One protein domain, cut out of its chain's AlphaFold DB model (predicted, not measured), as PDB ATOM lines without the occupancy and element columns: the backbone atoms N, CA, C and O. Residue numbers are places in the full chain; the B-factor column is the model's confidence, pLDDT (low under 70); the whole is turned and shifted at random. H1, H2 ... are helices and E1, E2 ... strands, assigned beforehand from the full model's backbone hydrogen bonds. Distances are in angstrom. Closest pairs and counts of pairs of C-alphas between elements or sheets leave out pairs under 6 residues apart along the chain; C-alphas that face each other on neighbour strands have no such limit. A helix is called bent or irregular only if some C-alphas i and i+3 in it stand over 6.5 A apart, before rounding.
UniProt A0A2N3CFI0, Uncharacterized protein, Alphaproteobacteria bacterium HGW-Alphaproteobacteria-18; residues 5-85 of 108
ATOM      1  N   ASN A   5     125.939 148.143 103.889       85.75
ATOM      2  CA  ASN A   5     126.254 147.088 104.860       85.75
ATOM      3  C   ASN A   5     127.102 147.593 106.053       85.75
ATOM      4  O   ASN A   5     126.938 147.142 107.185       85.75
ATOM      5  N   THR A   6     128.002 148.554 105.828       90.56
ATOM      6  CA  THR A   6     128.836 149.147 106.887       90.56
ATOM      7  C   THR A   6     128.015 150.080 107.780       90.56
ATOM      8  O   THR A   6     128.198 150.074 108.998       90.56
ATOM      9  N   VAL A   7     127.066 150.819 107.197       92.62
ATOM     10  CA  VAL A   7     126.115 151.660 107.942       92.62
ATOM     11  C   VAL A   7     125.195 150.793 108.808       92.62
ATOM     12  O   VAL A   7     125.073 151.047 110.006       92.62
ATOM     13  N   ASP A   8     124.626 149.722 108.255       93.50
ATOM     14  CA  ASP A   8     123.723 148.824 108.989       93.50
ATOM     15  C   ASP A   8     124.415 148.136 110.173       93.50
ATOM     16  O   ASP A   8     123.832 147.998 111.254       93.50
ATOM     17  N   LYS A   9     125.685 147.746 110.011       93.19
ATOM     18  CA  LYS A   9     126.507 147.194 111.099       93.19
ATOM     19  C   LYS A   9     126.746 148.209 112.210       93.19
ATOM     20  O   LYS A   9     126.630 147.853 113.382       93.19
ATOM     21  N   PHE A  10     127.066 149.452 111.852       93.38
ATOM     22  CA  PHE A  10     127.249 150.533 112.818       93.38
ATOM     23  C   PHE A  10     125.961 150.783 113.612       93.38
ATOM     24  O   PHE A  10     125.986 150.766 114.842       93.38
ATOM     25  N   ILE A  11     124.824 150.920 112.922       91.81
ATOM     26  CA  ILE A  11     123.516 151.118 113.559       91.81
ATOM     27  C   ILE A  11     123.182 149.933 114.468       91.81
ATOM     28  O   ILE A  11     122.828 150.133 115.624       91.81
ATOM     29  N   THR A  12     123.344 148.698 113.993       92.81
ATOM     30  CA  THR A  12     123.044 147.487 114.778       92.81
ATOM     31  C   THR A  12     123.874 147.410 116.059       92.81
ATOM     32  O   THR A  12     123.359 147.017 117.104       92.81
ATOM     33  N   ARG A  13     125.149 147.809 115.997       90.31
ATOM     34  CA  ARG A  13     126.060 147.812 117.144       90.31
ATOM     35  C   ARG A  13     125.674 148.837 118.208       90.31
ATOM     36  O   ARG A  13     125.758 148.516 119.390       90.31
ATOM     37  N   TRP A  14     125.279 150.040 117.796       90.06
ATOM     38  CA  TRP A  14     125.026 151.158 118.710       90.06
ATOM     39  C   TRP A  14     123.553 151.315 119.106       90.06
ATOM     40  O   TRP A  14     123.264 151.876 120.152       90.06
ATOM     41  N   ARG A  15     122.603 150.725 118.372       87.31
ATOM     42  CA  ARG A  15     121.177 150.705 118.745       87.31
ATOM     43  C   ARG A  15     120.885 150.255 120.190       87.31
ATOM     44  O   ARG A  15     120.001 150.854 120.795       87.31
ATOM     45  N   PRO A  16     121.554 149.234 120.767       85.06
ATOM     46  CA  PRO A  16     121.290 148.813 122.141       85.06
ATOM     47  C   PRO A  16     122.026 149.645 123.204       85.06
ATOM     48  O   PRO A  16     121.879 149.342 124.387       85.06
ATOM     49  N   SER A  17     122.846 150.642 122.835       74.38
ATOM     50  CA  SER A  17     123.626 151.424 123.802       74.38
ATOM     51  C   SER A  17     122.734 152.408 124.576       74.38
ATOM     52  O   SER A  17     122.729 153.602 124.299       74.38
ATOM     53  N   GLY A  18     121.954 151.903 125.532       67.19
ATOM     54  CA  GLY A  18     121.194 152.700 126.501       67.19
ATOM     55  C   GLY A  18     121.921 152.892 127.842       67.19
ATOM     56  O   GLY A  18     122.913 152.219 128.132       67.19
ATOM     57  N   GLY A  19     121.409 153.811 128.673       56.22
ATOM     58  CA  GLY A  19     121.637 153.947 130.126       56.22
ATOM     59  C   GLY A  19     123.027 154.372 130.627       56.22
ATOM     60  O   GLY A  19     123.130 154.891 131.734       56.22
ATOM     61  N   ASN A  20     124.096 154.177 129.851       62.97
ATOM     62  CA  ASN A  20     125.461 154.564 130.227       62.97
ATOM     63  C   ASN A  20     126.165 155.297 129.078       62.97
ATOM     64  O   ASN A  20     127.209 154.888 128.569       62.97
ATOM     65  N   GLU A  21     125.529 156.371 128.617       60.12
ATOM     66  CA  GLU A  21     125.965 157.132 127.445       60.12
ATOM     67  C   GLU A  21     127.342 157.769 127.629       60.12
ATOM     68  O   GLU A  21     128.124 157.800 126.684       60.12
ATOM     69  N   GLN A  22     127.692 158.189 128.848       62.38
ATOM     70  CA  GLN A  22     129.002 158.785 129.109       62.38
ATOM     71  C   GLN A  22     130.146 157.775 128.913       62.38
ATOM     72  O   GLN A  22     131.201 158.138 128.401       62.38
ATOM     73  N   ALA A  23     129.932 156.495 129.241       71.00
ATOM     74  CA  ALA A  23     130.923 155.448 128.982       71.00
ATOM     75  C   ALA A  23     131.044 155.102 127.487       71.00
ATOM     76  O   ALA A  23     132.106 154.690 127.028       71.00
ATOM     77  N   ASN A  24     129.962 155.278 126.727       83.62
ATOM     78  CA  ASN A  24     129.863 154.825 125.342       83.62
ATOM     79  C   ASN A  24     130.187 155.915 124.311       83.62
ATOM     80  O   ASN A  24     130.621 155.593 123.205       83.62
ATOM     81  N   PHE A  25     130.015 157.195 124.662       89.25
ATOM     82  CA  PHE A  25     130.104 158.319 123.728       89.25
ATOM     83  C   PHE A  25     131.444 158.388 122.983       89.25
ATOM     84  O   PHE A  25     131.463 158.523 121.759       89.25
ATOM     85  N   GLN A  26     132.575 158.247 123.685       90.94
ATOM     86  CA  GLN A  26     133.894 158.355 123.048       90.94
ATOM     87  C   GLN A  26     134.132 157.241 122.018       90.94
ATOM     88  O   GLN A  26     134.643 157.493 120.922       90.94
ATOM     89  N   SER A  27     133.732 156.007 122.341       91.56
ATOM     90  CA  SER A  27     133.825 154.871 121.422       91.56
ATOM     91  C   SER A  27     132.867 155.025 120.240       91.56
ATOM     92  O   SER A  27     133.289 154.821 119.103       91.56
ATOM     93  N   PHE A  28     131.630 155.468 120.482       92.12
ATOM     94  CA  PHE A  28     130.654 155.769 119.434       92.12
ATOM     95  C   PHE A  28     131.188 156.811 118.448       92.12
ATOM     96  O   PHE A  28     131.251 156.553 117.246       92.12
ATOM     97  N   ALA A  29     131.637 157.965 118.945       92.88
ATOM     98  CA  ALA A  29     132.135 159.050 118.108       92.88
ATOM     99  C   ALA A  29     133.407 158.646 117.340       92.88
ATOM    100  O   ALA A  29     133.577 159.007 116.174       92.88
ATOM    101  N   SER A  30     134.278 157.841 117.956       93.00
ATOM    102  CA  SER A  30     135.462 157.292 117.288       93.00
ATOM    103  C   SER A  30     135.095 156.338 116.149       93.00
ATOM    104  O   SER A  30     135.679 156.416 115.069       93.00
ATOM    105  N   GLU A  31     134.119 155.450 116.340       93.88
ATOM    106  CA  GLU A  31     133.638 154.569 115.270       93.88
ATOM    107  C   GLU A  31     132.894 155.355 114.175       93.88
ATOM    108  O   GLU A  31     133.084 155.076 112.989       93.88
ATOM    109  N   LEU A  32     132.133 156.391 114.547       93.69
ATOM    110  CA  LEU A  32     131.425 157.271 113.615       93.69
ATOM    111  C   LEU A  32     132.390 157.991 112.667       93.69
ATOM    112  O   LEU A  32     132.125 158.073 111.470       93.69
ATOM    113  N   THR A  33     133.532 158.472 113.163       93.88
ATOM    114  CA  THR A  33     134.549 159.106 112.297       93.88
ATOM    115  C   THR A  33     135.084 158.135 111.242       93.88
ATOM    116  O   THR A  33     135.231 158.508 110.078       93.88
ATOM    117  N   GLY A  34     135.263 156.863 111.617       92.88
ATOM    118  CA  GLY A  34     135.621 155.791 110.691       92.88
ATOM    119  C   GLY A  34     134.534 155.521 109.649       92.88
ATOM    120  O   GLY A  34     134.853 155.366 108.474       92.88
ATOM    121  N   LEU A  35     133.259 155.523 110.056       94.12
ATOM    122  CA  LEU A  35     132.126 155.372 109.137       94.12
ATOM    123  C   LEU A  35     132.042 156.531 108.130       94.12
ATOM    124  O   LEU A  35     131.775 156.309 106.954       94.12
ATOM    125  N   LEU A  36     132.281 157.762 108.584       91.62
ATOM    126  CA  LEU A  36     132.239 158.964 107.748       91.62
ATOM    127  C   LEU A  36     133.485 159.132 106.861       91.62
ATOM    128  O   LEU A  36     133.469 159.956 105.950       91.62
ATOM    129  N   GLY A  37     134.557 158.375 107.113       92.94
ATOM    130  CA  GLY A  37     135.825 158.502 106.391       92.94
ATOM    131  C   GLY A  37     136.567 159.807 106.691       92.94
ATOM    132  O   GLY A  37     137.285 160.311 105.829       92.94
ATOM    133  N   VAL A  38     136.370 160.371 107.885       92.50
ATOM    134  CA  VAL A  38     137.050 161.588 108.350       92.50
ATOM    135  C   VAL A  38     138.140 161.245 109.362       92.50
ATOM    136  O   VAL A  38     138.169 160.142 109.912       92.50
ATOM    137  N   ASP A  39     139.023 162.206 109.629       92.62
ATOM    138  CA  ASP A  39     140.061 162.054 110.647       92.62
ATOM    139  C   ASP A  39     139.466 161.712 112.019       92.62
ATOM    140  O   ASP A  39     138.364 162.142 112.370       92.62
ATOM    141  N   LYS A  40     140.224 160.950 112.810       92.81
ATOM    142  CA  LYS A  40     139.874 160.633 114.197       92.81
ATOM    143  C   LYS A  40     140.331 161.755 115.136       92.81
ATOM    144  O   LYS A  40     141.341 162.394 114.844       92.81
ATOM    145  N   PRO A  41     139.651 161.960 116.279       92.50
ATOM    146  CA  PRO A  41     140.138 162.854 117.322       92.50
ATOM    147  C   PRO A  41     141.506 162.398 117.850       92.50
ATOM    148  O   PRO A  41     141.768 161.200 117.981       92.50
ATOM    149  N   GLU A  42     142.359 163.359 118.174       89.38
ATOM    150  CA  GLU A  42     143.687 163.152 118.743       89.38
ATOM    151  C   GLU A  42     143.597 162.686 120.208       89.38
ATOM    152  O   GLU A  42     142.654 163.046 120.931       89.38
ATOM    153  N   PRO A  43     144.565 161.874 120.675       84.38
ATOM    154  CA  PRO A  43     144.641 161.484 122.074       84.38
ATOM    155  C   PRO A  43     144.892 162.705 122.963       84.38
ATOM    156  O   PRO A  43     145.632 163.614 122.606       84.38
ATOM    157  N   ALA A  44     144.315 162.695 124.162       79.44
ATOM    158  CA  ALA A  44     144.514 163.767 125.124       79.44
ATOM    159  C   ALA A  44     145.984 163.863 125.572       79.44
ATOM    160  O   ALA A  44     146.505 162.949 126.212       79.44
ATOM    161  N   THR A  45     146.623 165.003 125.313       75.44
ATOM    162  CA  THR A  45     147.954 165.341 125.839       75.44
ATOM    163  C   THR A  45     147.881 166.148 127.145       75.44
ATOM    164  O   THR A  45     146.830 166.697 127.509       75.44
ATOM    165  N   SER A  46     149.009 166.227 127.862       70.69
ATOM    166  CA  SER A  46     149.152 166.917 129.154       70.69
ATOM    167  C   SER A  46     149.145 168.449 129.062       70.69
ATOM    168  O   SER A  46     148.823 169.109 130.050       70.69
ATOM    169  N   ASP A  47     149.463 169.025 127.903       66.75
ATOM    170  CA  ASP A  47     149.497 170.469 127.646       66.75
ATOM    171  C   ASP A  47     148.115 171.064 127.326       66.75
ATOM    172  O   ASP A  47     147.936 172.277 127.445       66.75
ATOM    173  N   GLY A  48     147.109 170.228 127.021       59.91
ATOM    174  CA  GLY A  48     145.665 170.506 127.140       59.91
ATOM    175  C   GLY A  48     145.074 171.658 126.307       59.91
ATOM    176  O   GLY A  48     143.855 171.835 126.310       59.91
ATOM    177  N   GLN A  49     145.904 172.455 125.632       62.88
ATOM    178  CA  GLN A  49     145.537 173.715 124.973       62.88
ATOM    179  C   GLN A  49     145.807 173.721 123.463       62.88
ATOM    180  O   GLN A  49     145.224 174.534 122.744       62.88
ATOM    181  N   THR A  50     146.681 172.838 122.993       63.72
ATOM    182  CA  THR A  50     147.210 172.783 121.623       63.72
ATOM    183  C   THR A  50     146.370 171.897 120.708       63.72
ATOM    184  O   THR A  50     146.174 172.235 119.544       63.72
ATOM    185  N   ASP A  51     145.773 170.839 121.249       70.19
ATOM    186  CA  ASP A  51     144.948 169.918 120.474       70.19
ATOM    187  C   ASP A  51     143.607 170.553 120.088       70.19
ATOM    188  O   ASP A  51     142.755 170.913 120.917       70.19
ATOM    189  N   HIS A  52     143.411 170.698 118.784       84.75
ATOM    190  CA  HIS A  52     142.235 171.333 118.209       84.75
ATOM    191  C   HIS A  52     141.163 170.336 117.778       84.75
ATOM    192  O   HIS A  52     140.073 170.783 117.428       84.75
ATOM    193  N   TYR A  53     141.423 169.028 117.850       92.25
ATOM    194  CA  TYR A  53     140.424 167.992 117.620       92.25
ATOM    195  C   TYR A  53     140.573 166.839 118.621       92.25
ATOM    196  O   TYR A  53     141.336 165.919 118.370       92.25
ATOM    197  N   ARG A  54     139.867 166.872 119.759       91.88
ATOM    198  CA  ARG A  54     140.050 165.880 120.838       91.88
ATOM    199  C   ARG A  54     138.825 165.668 121.707       91.88
ATOM    200  O   ARG A  54     137.954 166.538 121.797       91.88
ATOM    201  N   PHE A  55     138.837 164.545 122.414       91.81
ATOM    202  CA  PHE A  55     137.923 164.286 123.516       91.81
ATOM    203  C   PHE A  55     138.324 165.046 124.789       91.81
ATOM    204  O   PHE A  55     139.496 165.391 124.990       91.81
ATOM    205  N   GLU A  56     137.344 165.273 125.665       90.88
ATOM    206  CA  GLU A  56     137.535 165.763 127.038       90.88
ATOM    207  C   GLU A  56     138.308 167.089 127.111       90.88
ATOM    208  O   GLU A  56     139.193 167.278 127.956       90.88
ATOM    209  N   ARG A  57     138.022 168.028 126.199       90.31
ATOM    210  CA  ARG A  57     138.765 169.291 126.131       90.31
ATOM    211  C   ARG A  57     138.440 170.161 127.351       90.31
ATOM    212  O   ARG A  57     137.281 170.547 127.514       90.31
ATOM    213  N   PRO A  58     139.430 170.545 128.178       88.38
ATOM    214  CA  PRO A  58     139.182 171.376 129.347       88.38
ATOM    215  C   PRO A  58     138.767 172.794 128.942       88.38
ATOM    216  O   PRO A  58     139.385 173.424 128.081       88.38
ATOM    217  N   VAL A  59     137.744 173.325 129.608       87.25
ATOM    218  CA  VAL A  59     137.261 174.697 129.419       87.25
ATOM    219  C   VAL A  59     137.071 175.410 130.754       87.25
ATOM    220  O   VAL A  59     136.805 174.797 131.792       87.25
ATOM    221  N   ARG A  60     137.231 176.735 130.726       86.38
ATOM    222  CA  ARG A  60     136.964 177.625 131.859       86.38
ATOM    223  C   ARG A  60     135.694 178.408 131.550       86.38
ATOM    224  O   ARG A  60     135.667 179.181 130.597       86.38
ATOM    225  N   PHE A  61     134.660 178.212 132.353       80.56
ATOM    226  CA  PHE A  61     133.454 179.025 132.323       80.56
ATOM    227  C   PHE A  61     133.660 180.235 133.227       80.56
ATOM    228  O   PHE A  61     133.969 180.093 134.412       80.56
ATOM    229  N   ILE A  62     133.472 181.422 132.666       75.88
ATOM    230  CA  ILE A  62     133.504 182.682 133.401       75.88
ATOM    231  C   ILE A  62     132.078 183.219 133.359       75.88
ATOM    232  O   ILE A  62     131.700 183.927 132.432       75.88
ATOM    233  N   HIS A  63     131.256 182.822 134.330       61.59
ATOM    234  CA  HIS A  63     129.903 183.355 134.479       61.59
ATOM    235  C   HIS A  63     129.825 184.078 135.828       61.59
ATOM    236  O   HIS A  63     130.269 183.553 136.849       61.59
ATOM    237  N   THR A  64     129.353 185.328 135.808       67.62
ATOM    238  CA  THR A  64     129.124 186.178 136.997       67.62
ATOM    239  C   THR A  64     130.332 186.356 137.934       67.62
ATOM    240  O   THR A  64     130.185 186.338 139.152       67.62
ATOM    241  N   GLY A  65     131.549 186.482 137.392       71.19
ATOM    242  CA  GLY A  65     132.769 186.696 138.190       71.19
ATOM    243  C   GLY A  65     133.284 185.462 138.943       71.19
ATOM    244  O   GLY A  65     134.312 185.543 139.611       71.19
ATOM    245  N   ARG A  66     132.617 184.304 138.815       73.81
ATOM    246  CA  ARG A  66     133.069 183.034 139.387       73.81
ATOM    247  C   ARG A  66     133.559 182.114 138.284       73.81
ATOM    248  O   ARG A  66     132.835 181.785 137.349       73.81
ATOM    249  N   GLU A  67     134.799 181.674 138.421       80.31
ATOM    250  CA  GLU A  67     135.380 180.718 137.494       80.31
ATOM    251  C   GLU A  67     134.937 179.292 137.838       80.31
ATOM    252  O   GLU A  67     135.020 178.842 138.989       80.31
ATOM    253  N   ARG A  68     134.468 178.565 136.823       84.25
ATOM    254  CA  ARG A  68     134.209 177.126 136.889       84.25
ATOM    255  C   ARG A  68     135.031 176.412 135.837       84.25
ATOM    256  O   ARG A  68     135.187 176.897 134.722       84.25
ATOM    257  N   ARG A  69     135.541 175.239 136.190       87.38
ATOM    258  CA  ARG A  69     136.169 174.324 135.238       87.38
ATOM    259  C   ARG A  69     135.131 173.313 134.787       87.38
ATOM    260  O   ARG A  69     134.362 172.828 135.612       87.38
ATOM    261  N   GLY A  70     135.153 172.974 133.513       89.00
ATOM    262  CA  GLY A  70     134.513 171.766 133.015       89.00
ATOM    263  C   GLY A  70     135.220 171.281 131.769       89.00
ATOM    264  O   GLY A  70     136.382 171.630 131.532       89.00
ATOM    265  N   ARG A  71     134.533 170.442 131.008       89.31
ATOM    266  CA  ARG A  71     135.075 169.821 129.809       89.31
ATOM    267  C   ARG A  71     134.008 169.772 128.732       89.31
ATOM    268  O   ARG A  71     132.827 169.824 129.053       89.31
ATOM    269  N   ILE A  72     134.480 169.719 127.499       90.56
ATOM    270  CA  ILE A  72     133.691 169.402 126.318       90.56
ATOM    271  C   ILE A  72     133.950 167.939 125.985       90.56
ATOM    272  O   ILE A  72     135.128 167.567 125.885       90.56
ATOM    273  N   ASP A  73     132.902 167.144 125.775       91.31
ATOM    274  CA  ASP A  73     133.062 165.717 125.489       91.31
ATOM    275  C   ASP A  73     133.874 165.484 124.204       91.31
ATOM    276  O   ASP A  73     134.861 164.751 124.236       91.31
ATOM    277  N   LEU A  74     133.536 166.152 123.090       93.25
ATOM    278  CA  LEU A  74     134.324 166.157 121.850       93.25
ATOM    279  C   LEU A  74     134.354 167.546 121.191       93.25
ATOM    280  O   LEU A  74     133.327 168.142 120.869       93.25
ATOM    281  N   TYR A  75     135.559 168.052 120.935       92.88
ATOM    282  CA  TYR A  75     135.789 169.378 120.365       92.88
ATOM    283  C   TYR A  75     136.565 169.297 119.057       92.88
ATOM    284  O   TYR A  75     137.620 168.670 119.036       92.88
ATOM    285  N   ARG A  76     136.117 170.016 118.018       92.31
ATOM    286  CA  ARG A  76     136.908 170.304 116.812       92.31
ATOM    287  C   ARG A  76     136.887 171.802 116.490       92.31
ATOM    288  O   ARG A  76     135.840 172.355 116.145       92.31
ATOM    289  N   ARG A  77     138.042 172.474 116.577       91.25
ATOM    290  CA  ARG A  77     138.186 173.926 116.376       91.25
ATOM    291  C   ARG A  77     137.671 174.349 115.005       91.25
ATOM    292  O   ARG A  77     138.123 173.842 113.987       91.25
ATOM    293  N   GLY A  78     136.766 175.326 114.994       90.25
ATOM    294  CA  GLY A  78     136.176 175.854 113.762       90.25
ATOM    295  C   GLY A  78     135.176 174.912 113.086       90.25
ATOM    296  O   GLY A  78     134.698 175.241 112.007       90.25
ATOM    297  N   CYS A  79     134.852 173.770 113.703       92.44
ATOM    298  CA  CYS A  79     133.888 172.818 113.160       92.44
ATOM    299  C   CYS A  79     132.707 172.630 114.111       92.44
ATOM    300  O   CYS A  79     131.595 173.021 113.773       92.44
ATOM    301  N   PHE A  80     132.928 172.043 115.289       91.88
ATOM    302  CA  PHE A  80     131.834 171.708 116.196       91.88
ATOM    303  C   PHE A  80     132.280 171.511 117.649       91.88
ATOM    304  O   PHE A  80     133.454 171.280 117.958       91.88
ATOM    305  N   VAL A  81     131.281 171.564 118.525       92.56
ATOM    306  CA  VAL A  81     131.288 171.040 119.891       92.56
ATOM    307  C   VAL A  81     130.222 169.951 119.923       92.56
ATOM    308  O   VAL A  81     129.095 170.204 119.503       92.56
ATOM    309  N   MET A  82     130.579 168.749 120.362       92.38
ATOM    310  CA  MET A  82     129.663 167.617 120.469       92.38
ATOM    311  C   MET A  82     129.657 167.146 121.922       92.38
ATOM    312  O   MET A  82     130.709 166.805 122.456       92.38
ATOM    313  N   GLU A  83     128.475 167.159 122.535       90.75
ATOM    314  CA  GLU A  83     128.233 166.749 123.923       90.75
ATOM    315  C   GLU A  83     127.286 165.550 123.914       90.75
ATOM    316  O   GLU A  83     126.220 165.610 123.291       90.75
ATOM    317  N   GLY A  84     127.661 164.474 124.598       85.44
ATOM    318  CA  GLY A  84     126.773 163.351 124.853       85.44
ATOM    319  C   GLY A  84     125.761 163.750 125.920       85.44
ATOM    320  O   GLY A  84     126.130 164.173 127.017       85.44
ATOM    321  N   LYS A  85     124.467 163.650 125.617       78.38
ATOM    322  CA  LYS A  85     123.416 163.931 126.594       78.38
ATOM    323  C   LYS A  85     122.404 162.811 126.634       78.38
ATOM    324  O   LYS A  85     121.798 162.510 125.610       78.38
TER     325      LYS A  85
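What this domain is: This is residues 5 to 85 of the 108 residues of an uncharacterized protein of Alphaproteobacteria bacterium HGW-Alphaproteobacteria-18 (UniProt A0A2N3CFI0). A helical hairpin of H1 and H2 makes one end of an elongated model, and a strongly twisted, bent hairpin of E1 and E2 makes the other, its tip at residues 62 to 67 sticking out free. H2 lies between H1 and the sheet and only grazes the sheet, while the short strand E3 folds back beside the last residues of E2. The printed part has 81 residues, with two named helices and then three named strands, in the order H1 H2 E1 E2 E3; the class is mixed, helices and strands, and the sheet runs E1 - E2 - E3, all antiparallel. The whole is loose, with a radius of gyration of the C-alphas of 14.9 A and spans of 51 by 28 by 21 A.

How they stand to each other: H1, residues 5 to 14, and H2, residues 21 to 36, form a helical hairpin. They touch, H2 with residues 28 to 35 alone, and the closest C-alphas, of Val 7 and Leu 35, are 7.2 A apart. They run opposite ways at a shallow tilt of 6 degrees. H2 has a kink of 30 degrees near residue 28 and is irregular, with C-alphas 23 and 26 7.2 A apart. In H1 every O i to N i+4 pair is within hydrogen-bond range; in H2 9 of 12 are. E1, residues 53 to 63, E2, residues 66 to 76, and E3, residues 80 to 82, form a meander, each strand the antiparallel neighbour of the one before. H2 is on this sheet but only grazes it, with residues 22 to 30; its closest C-alphas to E1 are those of Gln 26 and Phe 55, 7.2 A apart. H1 is not on the sheet. In the hairpin of E1 and E2, N 61 and O 68 are 2.8 A apart and N 54 and O 75 3.0 A, both within hydrogen-bond range. E1 bends by 75 degrees at residue 56 and E2 by 82 degrees at residue 73. In the hairpin of E2 and E3, N 76 and O 80 are 2.9 A apart, within hydrogen-bond range. The edge strands E1 and E3 are apart.

Where its parts are: H1 begins at C-alpha 5 (126.254, 147.088, 104.860) and is 14.5 A long from first to last C-alpha. H2 is 20.8 A long, E1 25.1 A and E2 26.2 A. E1 begins at C-alpha 53 (140.424, 167.992, 117.620). E3, 6.3 A long, ends at C-alpha 82 (129.663, 167.617, 120.469).

The domain as a whole: The two C-alphas farthest apart, of Asn 5 and Gly 65, are 52.2 A apart. The printed part has no cut. The link from H2 to E1, residues 37 to 52, is long. The mean pLDDT of the printed part is 84.6, and residues 18 to 22, 47 to 50 and 63 to 64 are under 70.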